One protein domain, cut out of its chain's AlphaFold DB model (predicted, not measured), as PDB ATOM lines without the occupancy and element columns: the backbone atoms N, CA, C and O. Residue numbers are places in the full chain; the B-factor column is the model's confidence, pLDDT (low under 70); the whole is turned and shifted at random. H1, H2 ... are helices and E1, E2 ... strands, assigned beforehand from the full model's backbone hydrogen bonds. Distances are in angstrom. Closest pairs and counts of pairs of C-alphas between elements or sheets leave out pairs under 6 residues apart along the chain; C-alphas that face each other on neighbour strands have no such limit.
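Overview. This is residues 3 to 89 of the 100 residues of an uncharacterized protein of Hadesarchaea archaeon (UniProt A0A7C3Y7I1). One strongly twisted sheet of seven strands curls like part of a barrel round a single helix, H1. The long strands E2, E3 and E4 make one wall, the short hairpin of E5 and E6 makes the other, E7 joins the two walls, and the barrel stays open, with its edge strands E1 and E6 apart. The 87 printed residues hold one named helix and seven named strands, in the order E1 H1 E2 E3 E4 E5 E6 E7, and the class is mixed, helices and strands. The sheet, itself mixed, runs E1 E4 E3 E2 E7 E5 E6. The whole is compact, with a radius of gyration of the C-alphas of 12.3 A and spans of 34 by 32 by 21 A.

Arrangement. Begin with E2, residues 21 to 27, E3, residues 30 to 39, and E4, residues 42 to 50: they form a meander, each strand the antiparallel neighbour of the one before. Look for N 25 and O 32 at 2.9 A, and for N 39 and O 42 at 2.8 A. E1, residues 3 to 5, is parallel to E4, with N 4 and O 45 at 2.8 A. On the other side of E2 from E3, E7, residues 79 to 84, is parallel to E2, with N 24 and O 82 at 2.8 A. The pairing of E7 is staggered: its residues 80 to 84 pair with E2, and 79 to 80 with E5, residues 58 to 61, antiparallel, with N 79 and O 59 at 2.8 A. E5 and E6, residues 67 to 70, form a hairpin, with N 60 and O 68 at 2.9 A. H1, residues 9 to 19, is on one face of this sheet, two layers in all, and the sheet curls round it. Its closest C-alphas to E3 are Ala 16 and Val 35, 5.9 A; to E7, Met 17 and Ala 79, 4.6 A; to E5, Ser 14 and Ile 61, 6.5 A. E1, H1 and E2 make a split strand-helix-strand unit, two strands of one sheet that are not neighbours, with a helix between them along the chain and E4 and E3 between them in the sheet, and its crossover is right-handed. In H1, 4 of 7 O i to N i+4 pairs are within hydrogen-bond range.

Along the chain. Find C-alpha 30 at (154.027, 104.403, 167.550); from there E3, the longest strand, runs 27.6 A to C-alpha 39. E4 covers 25.8 A, E2 19.2 A and E7 14.5 A. H1 starts at C-alpha 9, (160.242, 100.148, 155.919), and measures 15.4 A. E7 ends at C-alpha 84, (155.124, 115.793, 160.779).

Size, cuts and confidence. The C-alphas farthest apart, those of Glu 64 and Arg 88, are 35.5 A from each other. The printed part has no cut and no long link. Its mean pLDDT is 94.7, and no printed residue is under 70.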
ATOM      1  N   ILE A   3     145.269 103.735 151.947       92.94
ATOM      2  CA  ILE A   3     146.560 103.409 152.564       92.94
ATOM      3  C   ILE A   3     146.960 101.982 152.185       92.94
ATOM      4  O   ILE A   3     146.172 101.052 152.343       92.94
ATOM      5  N   ILE A   4     148.187 101.818 151.697       94.06
ATOM      6  CA  ILE A   4     148.859 100.532 151.531       94.06
ATOM      7  C   ILE A   4     149.847 100.383 152.687       94.06
ATOM      8  O   ILE A   4     150.815 101.136 152.787       94.06
ATOM      9  N   TRP A   5     149.584  99.411 153.559       95.50
ATOM     10  CA  TRP A   5     150.438  99.091 154.698       95.50
ATOM     11  C   TRP A   5     151.532  98.106 154.289       95.50
ATOM     12  O   TRP A   5     151.284  96.909 154.136       95.50
ATOM     13  N   CYS A   6     152.745  98.613 154.111       96.19
ATOM     14  CA  CYS A   6     153.924  97.812 153.827       96.19
ATOM     15  C   CYS A   6     154.436  97.128 155.093       96.19
ATOM     16  O   CYS A   6     154.505  97.728 156.172       96.19
ATOM     17  N   LYS A   7     154.843  95.864 154.939       93.94
ATOM     18  CA  LYS A   7     155.459  95.087 156.017       93.94
ATOM     19  C   LYS A   7     156.824  95.654 156.408       93.94
ATOM     20  O   LYS A   7     157.133  95.677 157.595       93.94
ATOM     21  N   ASN A   8     157.608  96.087 155.422       93.88
ATOM     22  CA  ASN A   8     158.971  96.561 155.625       93.88
ATOM     23  C   ASN A   8     159.062  98.066 155.364       93.88
ATOM     24  O   ASN A   8     158.340  98.622 154.530       93.88
ATOM     25  N   LEU A   9     159.970  98.723 156.077       95.81
ATOM     26  CA  LEU A   9     160.242 100.148 155.919       95.81
ATOM     27  C   LEU A   9     160.948 100.437 154.593       95.81
ATOM     28  O   LEU A   9     160.706 101.473 153.980       95.81
ATOM     29  N   GLU A  10     161.768  99.502 154.135       96.12
ATOM     30  CA  GLU A  10     162.525  99.563 152.894       96.12
ATOM     31  C   GLU A  10     161.609  99.763 151.682       96.12
ATOM     32  O   GLU A  10     161.916 100.565 150.801       96.12
ATOM     33  N   ASP A  11     160.437  99.120 151.678       95.69
ATOM     34  CA  ASP A  11     159.436  99.265 150.618       95.69
ATOM     35  C   ASP A  11     158.902 100.706 150.547       95.69
ATOM     36  O   ASP A  11     158.763 101.284 149.467       95.69
ATOM     37  N   VAL A  12     158.648 101.324 151.707       97.56
ATOM     38  CA  VAL A  12     158.197 102.722 151.795       97.56
ATOM     39  C   VAL A  12     159.318 103.674 151.385       97.56
ATOM     40  O   VAL A  12     159.087 104.623 150.636       97.56
ATOM     41  N   VAL A  13     160.544 103.413 151.849       97.06
ATOM     42  CA  VAL A  13     161.728 104.222 151.535       97.06
ATOM     43  C   VAL A  13     162.044 104.176 150.045       97.06
ATOM     44  O   VAL A  13     162.352 105.218 149.472       97.06
ATOM     45  N   SER A  14     161.900 103.017 149.400       95.44
ATOM     46  CA  SER A  14     162.073 102.854 147.953       95.44
ATOM     47  C   SER A  14     161.215 103.838 147.158       95.44
ATOM     48  O   SER A  14     161.720 104.558 146.295       95.44
ATOM     49  N   VAL A  15     159.936 103.970 147.524       95.44
ATOM     50  CA  VAL A  15     159.041 104.949 146.896       95.44
ATOM     51  C   VAL A  15     159.399 106.375 147.312       95.44
ATOM     52  O   VAL A  15     159.489 107.265 146.466       95.44
ATOM     53  N   ALA A  16     159.661 106.603 148.600       97.06
ATOM     54  CA  ALA A  16     160.015 107.916 149.131       97.06
ATOM     55  C   ALA A  16     161.252 108.526 148.450       97.06
ATOM     56  O   ALA A  16     161.291 109.738 148.246       97.06
ATOM     57  N   MET A  17     162.239 107.715 148.046       95.75
ATOM     58  CA  MET A  17     163.410 108.185 147.292       95.75
ATOM     59  C   MET A  17     163.029 108.834 145.958       95.75
ATOM     60  O   MET A  17     163.644 109.826 145.577       95.75
ATOM     61  N   GLY A  18     162.000 108.323 145.273       93.00
ATOM     62  CA  GLY A  18     161.485 108.915 144.034       93.00
ATOM     63  C   GLY A  18     160.803 110.271 144.246       93.00
ATOM     64  O   GLY A  18     160.767 111.092 143.331       93.00
ATOM     65  N   HIS A  19     160.303 110.530 145.457       92.88
ATOM     66  CA  HIS A  19     159.656 111.790 145.832       92.88
ATOM     67  C   HIS A  19     160.593 112.768 146.562       92.88
ATOM     68  O   HIS A  19     160.329 113.967 146.562       92.88
ATOM     69  N   GLY A  20     161.677 112.281 147.173       95.56
ATOM     70  CA  GLY A  20     162.658 113.064 147.932       95.56
ATOM     71  C   GLY A  20     162.343 113.236 149.424       95.56
ATOM     72  O   GLY A  20     163.163 113.786 150.166       95.56
ATOM     73  N   TRP A  21     161.201 112.736 149.903       96.50
ATOM     74  CA  TRP A  21     160.763 112.884 151.296       96.50
ATOM     75  C   TRP A  21     160.094 111.618 151.817       96.50
ATOM     76  O   TRP A  21     159.299 110.993 151.119       96.50
ATOM     77  N   LEU A  22     160.381 111.304 153.078       98.31
ATOM     78  CA  LEU A  22     159.684 110.315 153.887       98.31
ATOM     79  C   LEU A  22     159.045 111.046 155.064       98.31
ATOM     80  O   LEU A  22     159.750 111.644 155.878       98.31
ATOM     81  N   LEU A  23     157.721 111.017 155.152       98.25
ATOM     82  CA  LEU A  23     156.995 111.644 156.247       98.25
ATOM     83  C   LEU A  23     157.062 110.738 157.471       98.25
ATOM     84  O   LEU A  23     156.871 109.528 157.361       98.25
ATOM     85  N   HIS A  24     157.338 111.323 158.630       98.31
ATOM     86  CA  HIS A  24     157.354 110.640 159.914       98.31
ATOM     87  C   HIS A  24     156.331 111.283 160.843       98.31
ATOM     88  O   HIS A  24     156.436 112.463 161.159       98.31
ATOM     89  N   LEU A  25     155.358 110.496 161.299       97.81
ATOM     90  CA  LEU A  25     154.399 110.897 162.326       97.81
ATOM     91  C   LEU A  25     154.546 109.983 163.542       97.81
ATOM     92  O   LEU A  25     154.638 108.760 163.408       97.81
ATOM     93  N   GLN A  26     154.533 110.566 164.738       96.31
ATOM     94  CA  GLN A  26     154.397 109.818 165.982       96.31
ATOM     95  C   GLN A  26     152.967 109.958 166.506       96.31
ATOM     96  O   GLN A  26     152.507 111.065 166.763       96.31
ATOM     97  N   MET A  27     152.274 108.835 166.691       94.06
ATOM     98  CA  MET A  27     150.906 108.806 167.214       94.06
ATOM     99  C   MET A  27     150.750 107.619 168.164       94.06
ATOM    100  O   MET A  27     151.180 106.513 167.841       94.06
ATOM    101  N   ASP A  28     150.175 107.847 169.346       91.19
ATOM    102  CA  ASP A  28     149.932 106.818 170.372       91.19
ATOM    103  C   ASP A  28     151.175 105.972 170.717       91.19
ATOM    104  O   ASP A  28     151.113 104.752 170.876       91.19
ATOM    105  N   GLY A  29     152.343 106.620 170.783       90.62
ATOM    106  CA  GLY A  29     153.621 105.962 171.077       90.62
ATOM    107  C   GLY A  29     154.181 105.094 169.942       90.62
ATOM    108  O   GLY A  29     155.172 104.403 170.151       90.62
ATOM    109  N   ARG A  30     153.575 105.125 168.750       94.25
ATOM    110  CA  ARG A  30     154.027 104.403 167.550       94.25
ATOM    111  C   ARG A  30     154.603 105.370 166.525       94.25
ATOM    112  O   ARG A  30     154.171 106.520 166.441       94.25
ATOM    113  N   HIS A  31     155.545 104.885 165.720       97.00
ATOM    114  CA  HIS A  31     156.149 105.651 164.634       97.00
ATOM    115  C   HIS A  31     155.576 105.187 163.300       97.00
ATOM    116  O   HIS A  31     155.543 103.993 163.007       97.00
ATOM    117  N   TYR A  32     155.145 106.137 162.486       97.94
ATOM    118  CA  TYR A  32     154.601 105.888 161.163       97.94
ATOM    119  C   TYR A  32     155.475 106.576 160.133       97.94
ATOM    120  O   TYR A  32     155.721 107.776 160.243       97.94
ATOM    121  N   TYR A  33     155.924 105.813 159.144       98.19
ATOM    122  CA  TYR A  33     156.688 106.327 158.014       98.19
ATOM    123  C   TYR A  33     155.869 106.148 156.758       98.19
ATOM    124  O   TYR A  33     155.405 105.038 156.493       98.19
ATOM    125  N   TYR A  34     155.656 107.226 156.014       98.06
ATOM    126  CA  TYR A  34     154.750 107.202 154.879       98.06
ATOM    127  C   TYR A  34     155.124 108.203 153.791       98.06
ATOM    128  O   TYR A  34     155.885 109.148 153.999       98.06
ATOM    129  N   VAL A  35     154.584 107.967 152.602       97.31
ATOM    130  CA  VAL A  35     154.698 108.850 151.446       97.31
ATOM    131  C   VAL A  35     153.366 108.884 150.703       97.31
ATOM    132  O   VAL A  35     152.706 107.856 150.531       97.31
ATOM    133  N   TYR A  36     152.978 110.075 150.254       95.38
ATOM    134  CA  TYR A  36     151.874 110.244 149.319       95.38
ATOM    135  C   TYR A  36     152.397 110.149 147.892       95.38
ATOM    136  O   TYR A  36     153.103 111.037 147.414       95.38
ATOM    137  N   ALA A  37     152.035 109.061 147.222       91.81
ATOM    138  CA  ALA A  37     152.355 108.820 145.828       91.81
ATOM    139  C   ALA A  37     151.120 109.119 144.971       91.81
ATOM    140  O   ALA A  37     150.053 108.527 145.154       91.81
ATOM    141  N   GLY A  38     151.259 110.061 144.039       87.19
ATOM    142  CA  GLY A  38     150.255 110.294 143.004       87.19
ATOM    143  C   GLY A  38     150.388 109.241 141.909       87.19
ATOM    144  O   GLY A  38     151.471 109.078 141.350       87.19
ATOM    145  N   VAL A  39     149.300 108.543 141.597       80.62
ATOM    146  CA  VAL A  39     149.238 107.544 140.528       80.62
ATOM    147  C   VAL A  39     148.065 107.907 139.624       80.62
ATOM    148  O   VAL A  39     146.921 107.686 140.001       80.62
ATOM    149  N   GLU A  40     148.360 108.513 138.469       80.81
ATOM    150  CA  GLU A  40     147.420 108.993 137.433       80.81
ATOM    151  C   GLU A  40     146.131 109.661 137.957       80.81
ATOM    152  O   GLU A  40     146.045 110.887 137.993       80.81
ATOM    153  N   SER A  41     145.126 108.874 138.348       84.06
ATOM    154  CA  SER A  41     143.811 109.328 138.814       84.06
ATOM    155  C   SER A  41     143.608 109.317 140.336       84.06
ATOM    156  O   SER A  41     142.545 109.735 140.796       84.06
ATOM    157  N   GLU A  42     144.555 108.819 141.136       87.81
ATOM    158  CA  GLU A  42     144.417 108.736 142.594       87.81
ATOM    159  C   GLU A  42     145.694 109.100 143.370       87.81
ATOM    160  O   GLU A  42     146.814 108.991 142.878       87.81
ATOM    161  N   ILE A  43     145.514 109.525 144.624       89.25
ATOM    162  CA  ILE A  43     146.602 109.639 145.604       89.25
ATOM    163  C   ILE A  43     146.543 108.410 146.506       89.25
ATOM    164  O   ILE A  43     145.533 108.164 147.181       89.25
ATOM    165  N   ILE A  44     147.644 107.664 146.532       92.38
ATOM    166  CA  ILE A  44     147.854 106.521 147.414       92.38
ATOM    167  C   ILE A  44     148.812 106.941 148.526       92.38
ATOM    168  O   ILE A  44     149.822 107.599 148.286       92.38
ATOM    169  N   CYS A  45     148.503 106.539 149.750       95.69
ATOM    170  CA  CYS A  45     149.432 106.615 150.864       95.69
ATOM    171  C   CYS A  45     150.119 105.263 151.021       95.69
ATOM    172  O   CYS A  45     149.447 104.253 151.227       95.69
ATOM    173  N   ILE A  46     151.441 105.229 150.927       96.81
ATOM    174  CA  ILE A  46     152.226 104.030 151.214       96.81
ATOM    175  C   ILE A  46     152.854 104.243 152.577       96.81
ATOM    176  O   ILE A  46     153.538 105.244 152.777       96.81
ATOM    177  N   ALA A  47     152.586 103.342 153.513       97.56
ATOM    178  CA  ALA A  47     152.924 103.541 154.911       97.56
ATOM    179  C   ALA A  47     153.434 102.263 155.565       97.56
ATOM    180  O   ALA A  47     153.038 101.157 155.207       97.56
ATOM    181  N   THR A  48     154.260 102.417 156.590       97.50
ATOM    182  CA  THR A  48     154.599 101.340 157.514       97.50
ATOM    183  C   THR A  48     154.559 101.839 158.953       97.50
ATOM    184  O   THR A  48     154.644 103.043 159.220       97.50
ATOM    185  N   ARG A  49     154.447 100.896 159.887       96.50
ATOM    186  CA  ARG A  49     154.598 101.143 161.318       96.50
ATOM    187  C   ARG A  49     155.972 100.657 161.758       96.50
ATOM    188  O   ARG A  49     156.359  99.539 161.440       96.50
ATOM    189  N   SER A  50     156.645 101.459 162.568       93.56
ATOM    190  CA  SER A  50     157.854 101.078 163.285       93.56
ATOM    191  C   SER A  50     157.647 101.225 164.790       93.56
ATOM    192  O   SER A  50     156.997 102.166 165.259       93.56
ATOM    193  N   ASP A  51     158.244 100.309 165.544       90.94
ATOM    194  CA  ASP A  51     158.274 100.361 167.008       90.94
ATOM    195  C   ASP A  51     159.349 101.333 167.528       90.94
ATOM    196  O   ASP A  51     159.353 101.683 168.704       90.94
ATOM    197  N   SER A  52     160.257 101.792 166.658       92.69
ATOM    198  CA  SER A  52     161.327 102.731 167.011       92.69
ATOM    199  C   SER A  52     161.530 103.830 165.957       92.69
ATOM    200  O   SER A  52     161.248 103.619 164.767       92.69
ATOM    201  N   PRO A  53     161.999 105.025 166.361       94.50
ATOM    202  CA  PRO A  53     162.298 106.097 165.426       94.50
ATOM    203  C   PRO A  53     163.589 105.824 164.643       94.50
ATOM    204  O   PRO A  53     164.556 105.282 165.177       94.50
ATOM    205  N   ILE A  54     163.645 106.280 163.392       94.50
ATOM    206  CA  ILE A  54     164.874 106.327 162.610       94.50
ATOM    207  C   ILE A  54     165.648 107.559 163.075       94.50
ATOM    208  O   ILE A  54     165.252 108.691 162.811       94.50
ATOM    209  N   SER A  55     166.774 107.345 163.750       92.38
ATOM    210  CA  SER A  55     167.655 108.433 164.188       92.38
ATOM    211  C   SER A  55     168.557 108.904 163.040       92.38
ATOM    212  O   SER A  55     169.755 108.624 163.003       92.38
ATOM    213  N   ALA A  56     167.965 109.561 162.040       95.56
ATOM    214  CA  ALA A  56     168.679 110.119 160.896       95.56
ATOM    215  C   ALA A  56     167.883 111.237 160.216       95.56
ATOM    216  O   ALA A  56     166.694 111.412 160.454       95.56
ATOM    217  N   ARG A  57     168.546 111.985 159.326       97.50
ATOM    218  CA  ARG A  57     167.901 113.039 158.527       97.50
ATOM    219  C   ARG A  57     167.590 112.591 157.101       97.50
ATOM    220  O   ARG A  57     166.661 113.112 156.491       97.50
ATOM    221  N   TYR A  58     168.368 111.654 156.575       98.38
ATOM    222  CA  TYR A  58     168.227 111.109 155.233       98.38
ATOM    223  C   TYR A  58     168.307 109.590 155.273       98.38
ATOM    224  O   TYR A  58     169.054 109.024 156.077       98.38
ATOM    225  N   VAL A  59     167.560 108.951 154.381       97.88
ATOM    226  CA  VAL A  59     167.524 107.500 154.205       97.88
ATOM    227  C   VAL A  59     167.589 107.138 152.727       97.88
ATOM    228  O   VAL A  59     167.104 107.882 151.875       97.88
ATOM    229  N   THR A  60     168.200 106.004 152.419       97.69
ATOM    230  CA  THR A  60     168.238 105.406 151.081       97.69
ATOM    231  C   THR A  60     168.171 103.890 151.203       97.69
ATOM    232  O   THR A  60     168.381 103.342 152.287       97.69
ATOM    233  N   ILE A  61     167.919 103.221 150.086       96.56
ATOM    234  CA  ILE A  61     168.142 101.785 149.940       96.56
ATOM    235  C   ILE A  61     169.542 101.565 149.364       96.56
ATOM    236  O   ILE A  61     169.968 102.303 148.472       96.56
ATOM    237  N   GLY A  62     170.288 100.631 149.947       92.88
ATOM    238  CA  GLY A  62     171.575 100.172 149.443       92.88
ATOM    239  C   GLY A  62     171.434  99.127 148.338       92.88
ATOM    240  O   GLY A  62     170.333  98.699 148.003       92.88
ATOM    241  N   ASP A  63     172.565  98.718 147.766       89.81
ATOM    242  CA  ASP A  63     172.589  97.807 146.616       89.81
ATOM    243  C   ASP A  63     172.034  96.407 146.944       89.81
ATOM    244  O   ASP A  63     171.519  95.735 146.054       89.81
ATOM    245  N   GLU A  64     172.071  95.991 148.215       92.12
ATOM    246  CA  GLU A  64     171.543  94.706 148.692       92.12
ATOM    247  C   GLU A  64     170.111  94.835 149.246       92.12
ATOM    248  O   GLU A  64     169.590  93.926 149.894       92.12
ATOM    249  N   GLY A  65     169.452  95.975 149.008       90.06
ATOM    250  CA  GLY A  65     168.103  96.249 149.502       90.06
ATOM    251  C   GLY A  65     168.052  96.690 150.968       90.06
ATOM    252  O   GLY A  65     166.966  96.849 151.516       90.06
ATOM    253  N   GLU A  66     169.199  96.903 151.612       94.00
ATOM    254  CA  GLU A  66     169.286  97.292 153.014       94.00
ATOM    255  C   GLU A  66     169.019  98.785 153.230       94.00
ATOM    256  O   GLU A  66     169.393  99.638 152.419       94.00
ATOM    257  N   LEU A  67     168.426  99.133 154.373       95.12
ATOM    258  CA  LEU A  67     168.248 100.528 154.754       95.12
ATOM    259  C   LEU A  67     169.590 101.174 155.134       95.12
ATOM    260  O   LEU A  67     170.268 100.746 156.070       95.12
ATOM    261  N   LYS A  68     169.940 102.275 154.465       96.31
ATOM    262  CA  LYS A  68     171.080 103.135 154.812       96.31
ATOM    263  C   LYS A  68     170.583 104.484 155.307       96.31
ATOM    264  O   LYS A  68     169.691 105.083 154.712       96.31
ATOM    265  N   THR A  69     171.189 104.993 156.374       97.00
ATOM    266  CA  THR A  69     170.786 106.253 157.007       97.00
ATOM    267  C   THR A  69     171.964 107.220 157.123       97.00
ATOM    268  O   THR A  69     173.126 106.817 157.156       97.00
ATOM    269  N   SER A  70     171.686 108.525 157.131       96.94
ATOM    270  CA  SER A  70     172.720 109.560 157.219       96.94
ATOM    271  C   SER A  70     172.179 110.878 157.777       96.94
ATOM    272  O   SER A  70     171.003 111.222 157.629       96.94
ATOM    273  N   GLY A  71     173.060 111.670 158.392       97.56
ATOM    274  CA  GLY A  71     172.778 113.069 158.741       97.56
ATOM    275  C   GLY A  71     172.889 114.037 157.552       97.56
ATOM    276  O   GLY A  71     172.402 115.165 157.624       97.56
ATOM    277  N   LYS A  72     173.518 113.607 156.453       97.12
ATOM    278  CA  LYS A  72     173.742 114.380 155.219       97.12
ATOM    279  C   LYS A  72     173.062 113.695 154.022       97.12
ATOM    280  O   LYS A  72     172.903 112.476 154.072       97.12
ATOM    281  N   PRO A  73     172.701 114.437 152.957       96.75
ATOM    282  CA  PRO A  73     172.160 113.838 151.737       96.75
ATOM    283  C   PRO A  73     173.058 112.717 151.201       96.75
ATOM    284  O   PRO A  73     174.284 112.844 151.228       96.75
ATOM    285  N   ILE A  74     172.438 111.636 150.727       94.62
ATOM    286  CA  ILE A  74     173.113 110.476 150.134       94.62
ATOM    287  C   ILE A  74     172.843 110.496 148.624       94.62
ATOM    288  O   ILE A  74     171.715 110.737 148.199       94.62
ATOM    289  N   MET A  75     173.887 110.287 147.823       91.56
ATOM    290  CA  MET A  75     173.815 110.268 146.357       91.56
ATOM    291  C   MET A  75     173.686 108.822 145.841       91.56
ATOM    292  O   MET A  75     174.193 107.917 146.503       91.56
ATOM    293  N   PRO A  76     173.094 108.593 144.652       90.12
ATOM    294  CA  PRO A  76     172.484 109.593 143.768       90.12
ATOM    295  C   PRO A  76     171.084 110.036 144.212       90.12
ATOM    296  O   PRO A  76     170.641 111.105 143.802       90.12
ATOM    297  N   ALA A  77     170.408 109.249 145.049       94.12
ATOM    298  CA  ALA A  77     169.055 109.517 145.516       94.12
ATOM    299  C   ALA A  77     168.918 109.167 147.001       94.12
ATOM    300  O   ALA A  77     169.533 108.223 147.487       94.12
ATOM    301  N   CYS A  78     168.106 109.938 147.716       97.12
ATOM    302  CA  CYS A  78     167.715 109.658 149.090       97.12
ATOM    303  C   CYS A  78     166.386 110.348 149.398       97.12
ATOM    304  O   CYS A  78     166.003 111.312 148.734       97.12
ATOM    305  N   ALA A  79     165.704 109.882 150.437       98.12
ATOM    306  CA  ALA A  79     164.567 110.574 151.018       98.12
ATOM    307  C   ALA A  79     165.010 111.323 152.275       98.12
ATOM    308  O   ALA A  79     165.692 110.767 153.140       98.12
ATOM    309  N   ARG A  80     164.607 112.587 152.406       98.38
ATOM    310  CA  ARG A  80     164.724 113.314 153.671       98.38
ATOM    311  C   ARG A  80     163.594 112.890 154.603       98.38
ATOM    312  O   ARG A  80     162.435 112.950 154.208       98.38
ATOM    313  N   ILE A  81     163.921 112.542 155.843       98.38
ATOM    314  CA  ILE A  81     162.906 112.327 156.878       98.38
ATOM    315  C   ILE A  81     162.350 113.692 157.288       98.38
ATOM    316  O   ILE A  81     163.101 114.612 157.631       98.38
ATOM    317  N   VAL A  82     161.032 113.834 157.199       98.06
ATOM    318  CA  VAL A  82     160.296 115.035 157.587       98.06
ATOM    319  C   VAL A  82     159.412 114.679 158.766       98.06
ATOM    320  O   VAL A  82     158.470 113.906 158.622       98.06
ATOM    321  N   GLU A  83     159.721 115.250 159.924       97.19
ATOM    322  CA  GLU A  83     158.875 115.137 161.107       97.19
ATOM    323  C   GLU A  83     157.590 115.938 160.887       97.19
ATOM    324  O   GLU A  83     157.619 117.145 160.631       97.19
ATOM    325  N   VAL A  84     156.462 115.243 160.951       97.12
ATOM    326  CA  VAL A  84     155.124 115.793 160.779       97.12
ATOM    327  C   VAL A  84     154.489 115.932 162.153       97.12
ATOM    328  O   VAL A  84     154.383 114.961 162.897       97.12
ATOM    329  N   ALA A  85     154.074 117.154 162.490       95.94
ATOM    330  CA  ALA A  85     153.404 117.437 163.756       95.94
ATOM    331  C   ALA A  85     151.924 117.017 163.744       95.94
ATOM    332  O   ALA A  85     151.408 116.577 164.766       95.94
ATOM    333  N   GLU A  86     151.254 117.163 162.600       96.44
ATOM    334  CA  GLU A  86     149.829 116.871 162.420       96.44
ATOM    335  C   GLU A  86     149.572 116.477 160.960       96.44
ATOM    336  O   GLU A  86     150.013 117.173 160.042       96.44
ATOM    337  N   ASP A  87     148.839 115.383 160.752       96.50
ATOM    338  CA  ASP A  87     148.289 114.990 159.452       96.50
ATOM    339  C   ASP A  87     146.928 114.330 159.677       96.50
ATOM    340  O   ASP A  87     146.805 113.110 159.806       96.50
ATOM    341  N   ARG A  88     145.878 115.158 159.724       95.12
ATOM    342  CA  ARG A  88     144.515 114.702 160.038       95.12
ATOM    343  C   ARG A  88     144.049 113.568 159.137       95.12
ATOM    344  O   ARG A  88     143.405 112.641 159.616       95.12
ATOM    345  N   CYS A  89     144.379 113.631 157.847       93.00
ATOM    346  CA  CYS A  89     143.922 112.635 156.889       93.00
ATOM    347  C   CYS A  89     144.582 111.282 157.163       93.00
ATOM    348  O   CYS A  89     143.893 110.260 157.219       93.00
TER     349      CYS A  89